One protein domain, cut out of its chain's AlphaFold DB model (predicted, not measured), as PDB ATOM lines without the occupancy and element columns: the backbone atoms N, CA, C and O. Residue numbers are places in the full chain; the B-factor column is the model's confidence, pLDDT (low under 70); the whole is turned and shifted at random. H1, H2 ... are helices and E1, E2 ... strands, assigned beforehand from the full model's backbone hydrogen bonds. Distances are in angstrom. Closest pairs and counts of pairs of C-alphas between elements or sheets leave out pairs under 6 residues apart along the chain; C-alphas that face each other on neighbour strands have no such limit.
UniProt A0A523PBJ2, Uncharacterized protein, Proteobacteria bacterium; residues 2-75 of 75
ATOM      1  N   VAL A   2      37.441  23.872  25.444       96.31
ATOM      2  CA  VAL A   2      36.013  23.612  25.678       96.31
ATOM      3  C   VAL A   2      35.302  24.951  25.812       96.31
ATOM      4  O   VAL A   2      35.842  25.870  26.428       96.31
ATOM      5  N   TYR A   3      34.121  25.067  25.220       97.19
ATOM      6  CA  TYR A   3      33.225  26.195  25.439       97.19
ATOM      7  C   TYR A   3      32.124  25.755  26.396       97.19
ATOM      8  O   TYR A   3      31.567  24.675  26.211       97.19
ATOM      9  N   SER A   4      31.851  26.561  27.421       97.06
ATOM     10  CA  SER A   4      30.823  26.249  28.417       97.06
ATOM     11  C   SER A   4      29.594  27.126  28.212       97.06
ATOM     12  O   SER A   4      29.756  28.333  27.966       97.06
ATOM     13  N   PRO A   5      28.383  26.561  28.347       97.19
ATOM     14  CA  PRO A   5      27.205  27.374  28.571       97.19
ATOM     15  C   PRO A   5      27.233  27.984  29.980       97.19
ATOM     16  O   PRO A   5      28.066  27.598  30.812       97.19
ATOM     17  N   ALA A   6      26.333  28.933  30.231       96.88
ATOM     18  CA  ALA A   6      26.029  29.370  31.586       96.88
ATOM     19  C   ALA A   6      25.079  28.367  32.248       96.88
ATOM     20  O   ALA A   6      24.205  27.791  31.591       96.88
ATOM     21  N   TYR A   7      25.262  28.176  33.547       96.12
ATOM     22  CA  TYR A   7      24.414  27.326  34.367       96.12
ATOM     23  C   TYR A   7      23.738  28.171  35.430       96.12
ATOM     24  O   TYR A   7      24.352  29.091  35.968       96.12
ATOM     25  N   ASP A   8      22.501  27.809  35.713       95.00
ATOM     26  CA  ASP A   8      21.759  28.251  36.872       95.00
ATOM     27  C   ASP A   8      21.985  27.267  38.017       95.00
ATOM     28  O   ASP A   8      22.035  26.056  37.781       95.00
ATOM     29  N   ALA A   9      22.142  27.773  39.236       95.12
ATOM     30  CA  ALA A   9      22.192  26.939  40.428       95.12
ATOM     31  C   ALA A   9      20.800  26.417  40.829       95.12
ATOM     32  O   ALA A   9      20.723  25.388  41.505       95.12
ATOM     33  N   GLY A  10      19.738  27.112  40.413       95.00
ATOM     34  CA  GLY A  10      18.358  26.871  40.811       95.00
ATOM     35  C   GLY A  10      18.089  27.242  42.268       95.00
ATOM     36  O   GLY A  10      17.234  26.627  42.894       95.00
ATOM     37  N   SER A  11      18.876  28.149  42.852       93.75
ATOM     38  CA  SER A  11      18.747  28.550  44.261       93.75
ATOM     39  C   SER A  11      17.855  29.769  44.481       93.75
ATOM     40  O   SER A  11      17.518  30.049  45.621       93.75
ATOM     41  N   GLU A  12      17.539  30.516  43.426       94.75
ATOM     42  CA  GLU A  12      16.739  31.743  43.469       94.75
ATOM     43  C   GLU A  12      15.874  31.807  42.208       94.75
ATOM     44  O   GLU A  12      16.260  31.278  41.165       94.75
ATOM     45  N   THR A  13      14.715  32.453  42.289       93.50
ATOM     46  CA  THR A  13      13.833  32.654  41.142       93.50
ATOM     47  C   THR A  13      14.470  33.624  40.148       93.50
ATOM     48  O   THR A  13      14.859  34.737  40.499       93.50
ATOM     49  N   ASN A  14      14.500  33.243  38.872       92.06
ATOM     50  CA  ASN A  14      14.959  34.096  37.775       92.06
ATOM     51  C   ASN A  14      13.954  35.210  37.440       92.06
ATOM     52  O   ASN A  14      13.244  35.144  36.438       92.06
ATOM     53  N   ASP A  15      13.866  36.226  38.295       93.56
ATOM     54  CA  ASP A  15      12.878  37.305  38.178       93.56
ATOM     55  C   ASP A  15      13.328  38.495  37.313       93.56
ATOM     56  O   ASP A  15      12.506  39.334  36.945       93.56
ATOM     57  N   GLU A  16      14.622  38.572  36.981       95.00
ATOM     58  CA  GLU A  16      15.263  39.676  36.252       95.00
ATOM     59  C   GLU A  16      15.083  41.061  36.905       95.00
ATOM     60  O   GLU A  16      15.183  42.096  36.240       95.00
ATOM     61  N   SER A  17      14.812  41.091  38.209       95.00
ATOM     62  CA  SER A  17      14.643  42.302  39.004       95.00
ATOM     63  C   SER A  17      15.998  42.851  39.429       95.00
ATOM     64  O   SER A  17      16.775  42.190  40.121       95.00
ATOM     65  N   CYS A  18      16.280  44.115  39.114       94.88
ATOM     66  CA  CYS A  18      17.509  44.756  39.572       94.88
ATOM     67  C   CYS A  18      17.570  44.895  41.103       94.88
ATOM     68  O   CYS A  18      18.654  45.129  41.641       94.88
ATOM     69  N   ALA A  19      16.448  44.742  41.816       94.69
ATOM     70  CA  ALA A  19      16.429  44.710  43.277       94.69
ATOM     71  C   ALA A  19      17.077  43.442  43.866       94.69
ATOM     72  O   ALA A  19      17.529  43.492  45.008       94.69
ATOM     73  N   ASN A  20      17.181  42.365  43.079       93.88
ATOM     74  CA  ASN A  20      17.724  41.061  43.481       93.88
ATOM     75  C   ASN A  20      19.023  40.701  42.736       93.88
ATOM     76  O   ASN A  20      19.525  39.587  42.848       93.88
ATOM     77  N   ILE A  21      19.584  41.644  41.971       94.19
ATOM     78  CA  ILE A  21      20.828  41.445  41.223       94.19
ATOM     79  C   ILE A  21      21.907  42.372  41.793       94.19
ATOM     80  O   ILE A  21      21.792  43.599  41.674       94.19
ATOM     81  N   PRO A  22      22.993  41.830  42.370       95.06
ATOM     82  CA  PRO A  22      24.089  42.634  42.878       95.06
ATOM     83  C   PRO A  22      24.983  43.090  41.721       95.06
ATOM     84  O   PRO A  22      25.153  42.391  40.719       95.06
ATOM     85  N   GLY A  23      25.625  44.245  41.864       93.69
ATOM     86  CA  GLY A  23      26.474  44.756  40.798       93.69
ATOM     87  C   GLY A  23      26.983  46.178  41.013       93.69
ATOM     88  O   GLY A  23      26.803  46.767  42.084       93.69
ATOM     89  N   PRO A  24      27.693  46.712  40.007       92.44
ATOM     90  CA  PRO A  24      28.176  48.083  40.022       92.44
ATOM     91  C   PRO A  24      27.034  49.088  39.752       92.44
ATOM     92  O   PRO A  24      25.985  48.705  39.234       92.44
ATOM     93  N   PRO A  25      27.223  50.389  40.059       90.12
ATOM     94  CA  PRO A  25      26.172  51.408  39.930       90.12
ATOM     95  C   PRO A  25      25.610  51.620  38.514       90.12
ATOM     96  O   PRO A  25      24.533  52.185  38.366       90.12
ATOM     97  N   ASP A  26      26.351  51.222  37.481       88.44
ATOM     98  CA  ASP A  26      25.955  51.257  36.067       88.44
ATOM     99  C   ASP A  26      25.202  49.990  35.610       88.44
ATOM    100  O   ASP A  26      24.798  49.890  34.449       88.44
ATOM    101  N   GLY A  27      25.000  49.029  36.516       89.44
ATOM    102  CA  GLY A  27      24.161  47.847  36.342       89.44
ATOM    103  C   GLY A  27      23.020  47.818  37.359       89.44
ATOM    104  O   GLY A  27      22.284  48.790  37.508       89.44
ATOM    105  N   CYS A  28      22.872  46.691  38.052       94.50
ATOM    106  CA  CYS A  28      21.961  46.563  39.186       94.50
ATOM    107  C   CYS A  28      22.734  46.707  40.507       94.50
ATOM    108  O   CYS A  28      23.929  46.421  40.573       94.50
ATOM    109  N   THR A  29      22.051  47.134  41.568       96.12
ATOM    110  CA  THR A  29      22.634  47.315  42.913       96.12
ATOM    111  C   THR A  29      21.792  46.632  43.990       96.12
ATOM    112  O   THR A  29      21.714  47.111  45.122       96.12
ATOM    113  N   GLY A  30      21.088  45.573  43.604       94.44
ATOM    114  CA  GLY A  30      20.176  44.824  44.446       94.44
ATOM    115  C   GLY A  30      20.864  43.971  45.504       94.44
ATOM    116  O   GLY A  30      22.092  43.961  45.644       94.44
ATOM    117  N   ALA A  31      20.045  43.230  46.246       93.25
ATOM    118  CA  ALA A  31      20.522  42.139  47.078       93.25
ATOM    119  C   ALA A  31      21.243  41.100  46.205       93.25
ATOM    120  O   ALA A  31      20.933  40.946  45.032       93.25
ATOM    121  N   GLY A  32      22.238  40.416  46.770       84.94
ATOM    122  CA  GLY A  32      22.940  39.325  46.085       84.94
ATOM    123  C   GLY A  32      22.570  37.935  46.575       84.94
ATOM    124  O   GLY A  32      23.217  36.977  46.169       84.94
ATOM    125  N   VAL A  33      21.637  37.861  47.524       87.50
ATOM    126  CA  VAL A  33      21.167  36.628  48.150       87.50
ATOM    127  C   VAL A  33      19.710  36.800  48.572       87.50
ATOM    128  O   VAL A  33      19.355  37.819  49.171       87.50
ATOM    129  N   SER A  34      18.920  35.761  48.338       89.12
ATOM    130  CA  SER A  34      17.507  35.660  48.702       89.12
ATOM    131  C   SER A  34      17.309  34.372  49.510       89.12
ATOM    132  O   SER A  34      16.899  33.355  48.965       89.12
ATOM    133  N   PRO A  35      17.650  34.358  50.816       88.06
ATOM    134  CA  PRO A  35      17.677  33.129  51.620       88.06
ATOM    135  C   PRO A  35      16.300  32.490  51.842       88.06
ATOM    136  O   PRO A  35      16.235  31.347  52.283       88.06
ATOM    137  N   ASP A  36      15.232  33.243  51.579       91.06
ATOM    138  CA  ASP A  36      13.842  32.802  51.692       91.06
ATOM    139  C   ASP A  36      13.241  32.389  50.327       91.06
ATOM    140  O   ASP A  36      12.041  32.131  50.249       91.06
ATOM    141  N   ASP A  37      14.044  32.367  49.254       93.81
ATOM    142  CA  ASP A  37      13.660  31.852  47.935       93.81
ATOM    143  C   ASP A  37      14.140  30.400  47.781       93.81
ATOM    144  O   ASP A  37      15.264  30.057  48.150       93.81
ATOM    145  N   ASP A  38      13.271  29.543  47.249       91.31
ATOM    146  CA  ASP A  38      13.548  28.122  47.033       91.31
ATOM    147  C   ASP A  38      14.035  27.830  45.596       91.31
ATOM    148  O   ASP A  38      14.547  26.735  45.336       91.31
ATOM    149  N   GLY A  39      13.879  28.786  44.668       93.31
ATOM    150  CA  GLY A  39      14.239  28.654  43.255       93.31
ATOM    151  C   GLY A  39      13.656  27.405  42.580       93.31
ATOM    152  O   GLY A  39      12.613  26.867  42.960       93.31
ATOM    153  N   GLU A  40      14.334  26.918  41.542       94.19
ATOM    154  CA  GLU A  40      13.980  25.674  40.854       94.19
ATOM    155  C   GLU A  40      14.446  24.409  41.605       94.19
ATOM    156  O   GLU A  40      13.904  23.320  41.387       94.19
ATOM    157  N   GLY A  41      15.454  24.523  42.473       94.94
ATOM    158  CA  GLY A  41      15.991  23.446  43.310       94.94
ATOM    159  C   GLY A  41      16.982  22.495  42.622       94.94
ATOM    160  O   GLY A  41      17.312  21.442  43.180       94.94
ATOM    161  N   TYR A  42      17.458  22.808  41.412       96.00
ATOM    162  CA  TYR A  42      18.462  22.003  40.706       96.00
ATOM    163  C   TYR A  42      19.289  22.815  39.707       96.00
ATOM    164  O   TYR A  42      18.824  23.780  39.112       96.00
ATOM    165  N   VAL A  43      20.509  22.337  39.445       97.56
ATOM    166  CA  VAL A  43      21.408  22.953  38.463       97.56
ATOM    167  C   VAL A  43      20.969  22.615  37.039       97.56
ATOM    168  O   VAL A  43      20.853  21.436  36.686       97.56
ATOM    169  N   HIS A  44      20.823  23.624  36.180       96.00
ATOM    170  CA  HIS A  44      20.535  23.442  34.753       96.00
ATOM    171  C   HIS A  44      21.195  24.509  33.877       96.00
ATOM    172  O   HIS A  44      21.819  25.441  34.367       96.00
ATOM    173  N   ILE A  45      21.115  24.363  32.551       96.56
ATOM    174  CA  ILE A  45      21.582  25.407  31.623       96.56
ATOM    175  C   ILE A  45      20.649  26.611  31.766       96.56
ATOM    176  O   ILE A  45      19.438  26.455  31.610       96.56
ATOM    177  N   HIS A  46      21.199  27.792  32.040       95.56
ATOM    178  CA  HIS A  46      20.396  29.002  32.211       95.56
ATOM    179  C   HIS A  46      19.808  29.444  30.862       95.56
ATOM    180  O   HIS A  46      20.458  29.358  29.814       95.56
ATOM    181  N   ALA A  47      18.559  29.908  30.882       93.50
ATOM    182  CA  ALA A  47      17.746  30.129  29.687       93.50
ATOM    183  C   ALA A  47      18.030  31.450  28.936       93.50
ATOM    184  O   ALA A  47      17.247  31.806  28.057       93.50
ATOM    185  N   GLY A  48      19.122  32.157  29.250       95.06
ATOM    186  CA  GLY A  48      19.340  33.548  28.820       95.06
ATOM    187  C   GLY A  48      18.457  34.559  29.566       95.06
ATOM    188  O   GLY A  48      17.829  34.198  30.557       95.06
ATOM    189  N   ILE A  49      18.423  35.806  29.082       96.00
ATOM    190  CA  ILE A  49      17.593  36.901  29.629       96.00
ATOM    191  C   ILE A  49      16.406  37.133  28.696       96.00
ATOM    192  O   ILE A  49      16.566  37.279  27.487       96.00
ATOM    193  N   HIS A  50      15.203  37.141  29.250       95.69
ATOM    194  CA  HIS A  50      13.932  37.132  28.529       95.69
ATOM    195  C   HIS A  50      13.278  38.515  28.504       95.69
ATOM    196  O   HIS A  50      12.434  38.774  27.646       95.69
ATOM    197  N   GLY A  51      13.709  39.423  29.377       96.06
ATOM    198  CA  GLY A  51      13.200  40.783  29.480       96.06
ATOM    199  C   GLY A  51      11.848  40.854  30.175       96.06
ATOM    200  O   GLY A  51      10.949  41.554  29.708       96.06
ATOM    201  N   ILE A  52      11.684  40.073  31.245       96.44
ATOM    202  CA  ILE A  52      10.420  39.946  31.988       96.44
ATOM    203  C   ILE A  52      10.283  40.962  33.130       96.44
ATOM    204  O   ILE A  52       9.197  41.090  33.695       96.44
ATOM    205  N   SER A  53      11.354  41.695  33.444       96.44
ATOM    206  CA  SER A  53      11.394  42.721  34.490       96.44
ATOM    207  C   SER A  53      12.341  43.871  34.093       96.44
ATOM    208  O   SER A  53      12.202  44.417  32.999       96.44
ATOM    209  N   ASP A  54      13.287  44.266  34.948       96.44
ATOM    210  CA  ASP A  54      14.137  45.450  34.759       96.44
ATOM    211  C   ASP A  54      15.196  45.280  33.657       96.44
ATOM    212  O   ASP A  54      15.709  46.266  33.115       96.44
ATOM    213  N   LEU A  55      15.554  44.039  33.320       95.38
ATOM    214  CA  LEU A  55      16.535  43.763  32.275       95.38
ATOM    215  C   LEU A  55      15.915  43.863  30.879       95.38
ATOM    216  O   LEU A  55      14.850  43.328  30.597       95.38
ATOM    217  N   ILE A  56      16.626  44.502  29.950       95.25
ATOM    218  CA  ILE A  56      16.229  44.559  28.540       95.25
ATOM    219  C   ILE A  56      16.900  43.401  27.802       95.25
ATOM    220  O   ILE A  56      18.123  43.384  27.646       95.25
ATOM    221  N   ALA A  57      16.108  42.456  27.288       95.94
ATOM    222  CA  ALA A  57      16.623  41.283  26.573       95.94
ATOM    223  C   ALA A  57      17.539  41.656  25.394       95.94
ATOM    224  O   ALA A  57      18.571  41.028  25.192       95.94
ATOM    225  N   ALA A  58      17.233  42.726  24.654       95.69
ATOM    226  CA  ALA A  58      18.076  43.181  23.543       95.69
ATOM    227  C   ALA A  58      19.515  43.551  23.967       95.69
ATOM    228  O   ALA A  58      20.433  43.434  23.156       95.69
ATOM    229  N   ASP A  59      19.710  43.953  25.226       93.31
ATOM    230  CA  ASP A  59      20.993  44.420  25.760       93.31
ATOM    231  C   ASP A  59      21.702  43.378  26.637       93.31
ATOM    232  O   ASP A  59      22.886  43.532  26.961       93.31
ATOM    233  N   ARG A  60      20.961  42.369  27.110       92.44
ATOM    234  CA  ARG A  60      21.399  41.449  28.170       92.44
ATOM    235  C   ARG A  60      21.216  39.975  27.830       92.44
ATOM    236  O   ARG A  60      21.876  39.154  28.464       92.44
ATOM    237  N   ASP A  61      20.387  39.630  26.844       95.19
ATOM    238  CA  ASP A  61      20.233  38.242  26.417       95.19
ATOM    239  C   ASP A  61      21.520  37.746  25.768       95.19
ATOM    240  O   ASP A  61      22.039  38.309  24.799       95.19
ATOM    241  N   TRP A  62      22.032  36.651  26.308       92.50
ATOM    242  CA  TRP A  62      23.162  35.935  25.762       92.50
ATOM    243  C   TRP A  62      22.689  34.546  25.359       92.50
ATOM    244  O   TRP A  62      21.977  33.849  26.076       92.50
ATOM    245  N   ARG A  63      23.145  34.102  24.191       89.81
ATOM    246  CA  ARG A  63      22.931  32.733  23.731       89.81
ATOM    247  C   ARG A  63      24.287  32.074  23.683       89.81
ATOM    248  O   ARG A  63      25.104  32.446  22.849       89.81
ATOM    249  N   ASN A  64      24.512  31.173  24.641       91.62
ATOM    250  CA  ASN A  64      25.711  30.355  24.845       91.62
ATOM    251  C   ASN A  64      26.621  30.204  23.606       91.62
ATOM    252  O   ASN A  64      26.123  29.962  22.505       91.62
ATOM    253  N   PRO A  65      27.955  30.197  23.777       95.62
ATOM    254  CA  PRO A  65      28.691  29.989  25.032       95.62
ATOM    255  C   PRO A  65      29.061  31.279  25.780       95.62
ATOM    256  O   PRO A  65      29.257  32.320  25.162       95.62
ATOM    257  N   VAL A  66      29.255  31.180  27.101       95.81
ATOM    258  CA  VAL A  66      29.659  32.316  27.964       95.81
ATOM    259  C   VAL A  66      31.089  32.205  28.499       95.81
ATOM    260  O   VAL A  66      31.640  33.176  29.009       95.81
ATOM    261  N   ALA A  67      31.727  31.038  28.367       96.81
ATOM    262  CA  ALA A  67      33.108  30.841  28.800       96.81
ATOM    263  C   ALA A  67      33.920  29.991  27.819       96.81
ATOM    264  O   ALA A  67      33.412  29.067  27.177       96.81
ATOM    265  N   ARG A  68      35.227  30.276  27.747       97.31
ATOM    266  CA  ARG A  68      36.218  29.498  26.993       97.31
ATOM    267  C   ARG A  68      37.266  28.929  27.941       97.31
ATOM    268  O   ARG A  68      38.062  29.667  28.513       97.31
ATOM    269  N   ILE A  69      37.321  27.606  28.032       97.44
ATOM    270  CA  ILE A  69      38.180  26.871  28.961       97.44
ATOM    271  C   ILE A  69      39.350  26.242  28.195       97.44
ATOM    272  O   ILE A  69      39.180  25.481  27.232       97.44
ATOM    273  N   THR A  70      40.568  26.554  28.642       97.62
ATOM    274  CA  THR A  70      41.812  25.967  28.128       97.62
ATOM    275  C   THR A  70      42.579  25.327  29.273       97.62
ATOM    276  O   THR A  70      43.002  26.014  30.194       97.62
ATOM    277  N   ILE A  71      42.787  24.015  29.191       95.62
ATOM    278  CA  ILE A  71      43.539  23.250  30.188       95.62
ATOM    279  C   ILE A  71      44.941  22.998  29.632       95.62
ATOM    280  O   ILE A  71      45.086  22.529  28.500       95.62
ATOM    281  N   ARG A  72      45.971  23.317  30.417       96.50
ATOM    282  CA  ARG A  72      47.379  23.027  30.112       96.50
ATOM    283  C   ARG A  72      48.020  22.394  31.341       96.50
ATOM    284  O   ARG A  72      47.852  22.902  32.443       96.50
ATOM    285  N   ARG A  73      48.760  21.301  31.153       95.75
ATOM    286  CA  ARG A  73      49.579  20.709  32.217       95.75
ATOM    287  C   ARG A  73      50.748  21.656  32.515       95.75
ATOM    288  O   ARG A  73      51.478  22.016  31.592       95.75
ATOM    289  N   SER A  74      50.902  22.074  33.770       89.88
ATOM    290  CA  SER A  74      52.087  22.807  34.227       89.88
ATOM    291  C   SER A  74      53.279  21.858  34.390       89.88
ATOM    292  O   SER A  74      53.092  20.640  34.463       89.88
ATOM    293  N   LYS A  75      54.493  22.419  34.406       83.69
ATOM    294  CA  LYS A  75      55.703  21.669  34.770       83.69
ATOM    295  C   LYS A  75      55.637  21.179  36.211       83.69
ATOM    296  O   LYS A  75      54.968  21.864  37.017       83.69
TER     297      LYS A  75
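AT A GLANCE: This is residues 2 to 75 of the 75 residues of an uncharacterized protein of Proteobacteria bacterium (UniProt A0A523PBJ2). Little regular structure is here: a long looping stretch, residues 5 to 56, makes most of the body, with the short two-stranded ribbon of E1 and E2 towards one end of the long axis and the tail, residues 70 to 75, running on past it. The 74 printed residues hold E1, H1 and E2 in that order, in a mixed class with only 10 residues in named elements; the sheet, E1 - E2, is antiparallel. The whole is loose, radius of gyration of the C-alphas 14.8 A, and elongated, spanning 46 by 28 by 22 A.

HOW THE PARTS SIT: Look first at E1, residues 2 to 4, and its antiparallel neighbour E2, residues 67 to 69, at 151 degrees between directions. C-alphas 3 and 68 face each other at 4.7 A; N 69 and O 2, 2.8 A apart, are within hydrogen-bond range. Residues 7 to 8 pair antiparallel with residues 44 to 45. H1, residues 57 to 60, is too short for an O i to N i+4 pair; its one O i to N i+3 pair is within range.

IN THESE COORDINATES: Find C-alpha 2 at (36.013, 23.612, 25.678), where E1 begins its 6.4 A. H1 covers 5.0 A, and E2, 6.4 A long, ends at C-alpha 69 (38.180, 26.871, 28.961).

THE WHOLE: The C-alphas of Ser 53 and Lys 75, 49.1 A apart, are the two farthest apart. The link from E1 to H1 is long, 52 residues. The printed part has no cut, and no printed residue is under 70 in pLDDT.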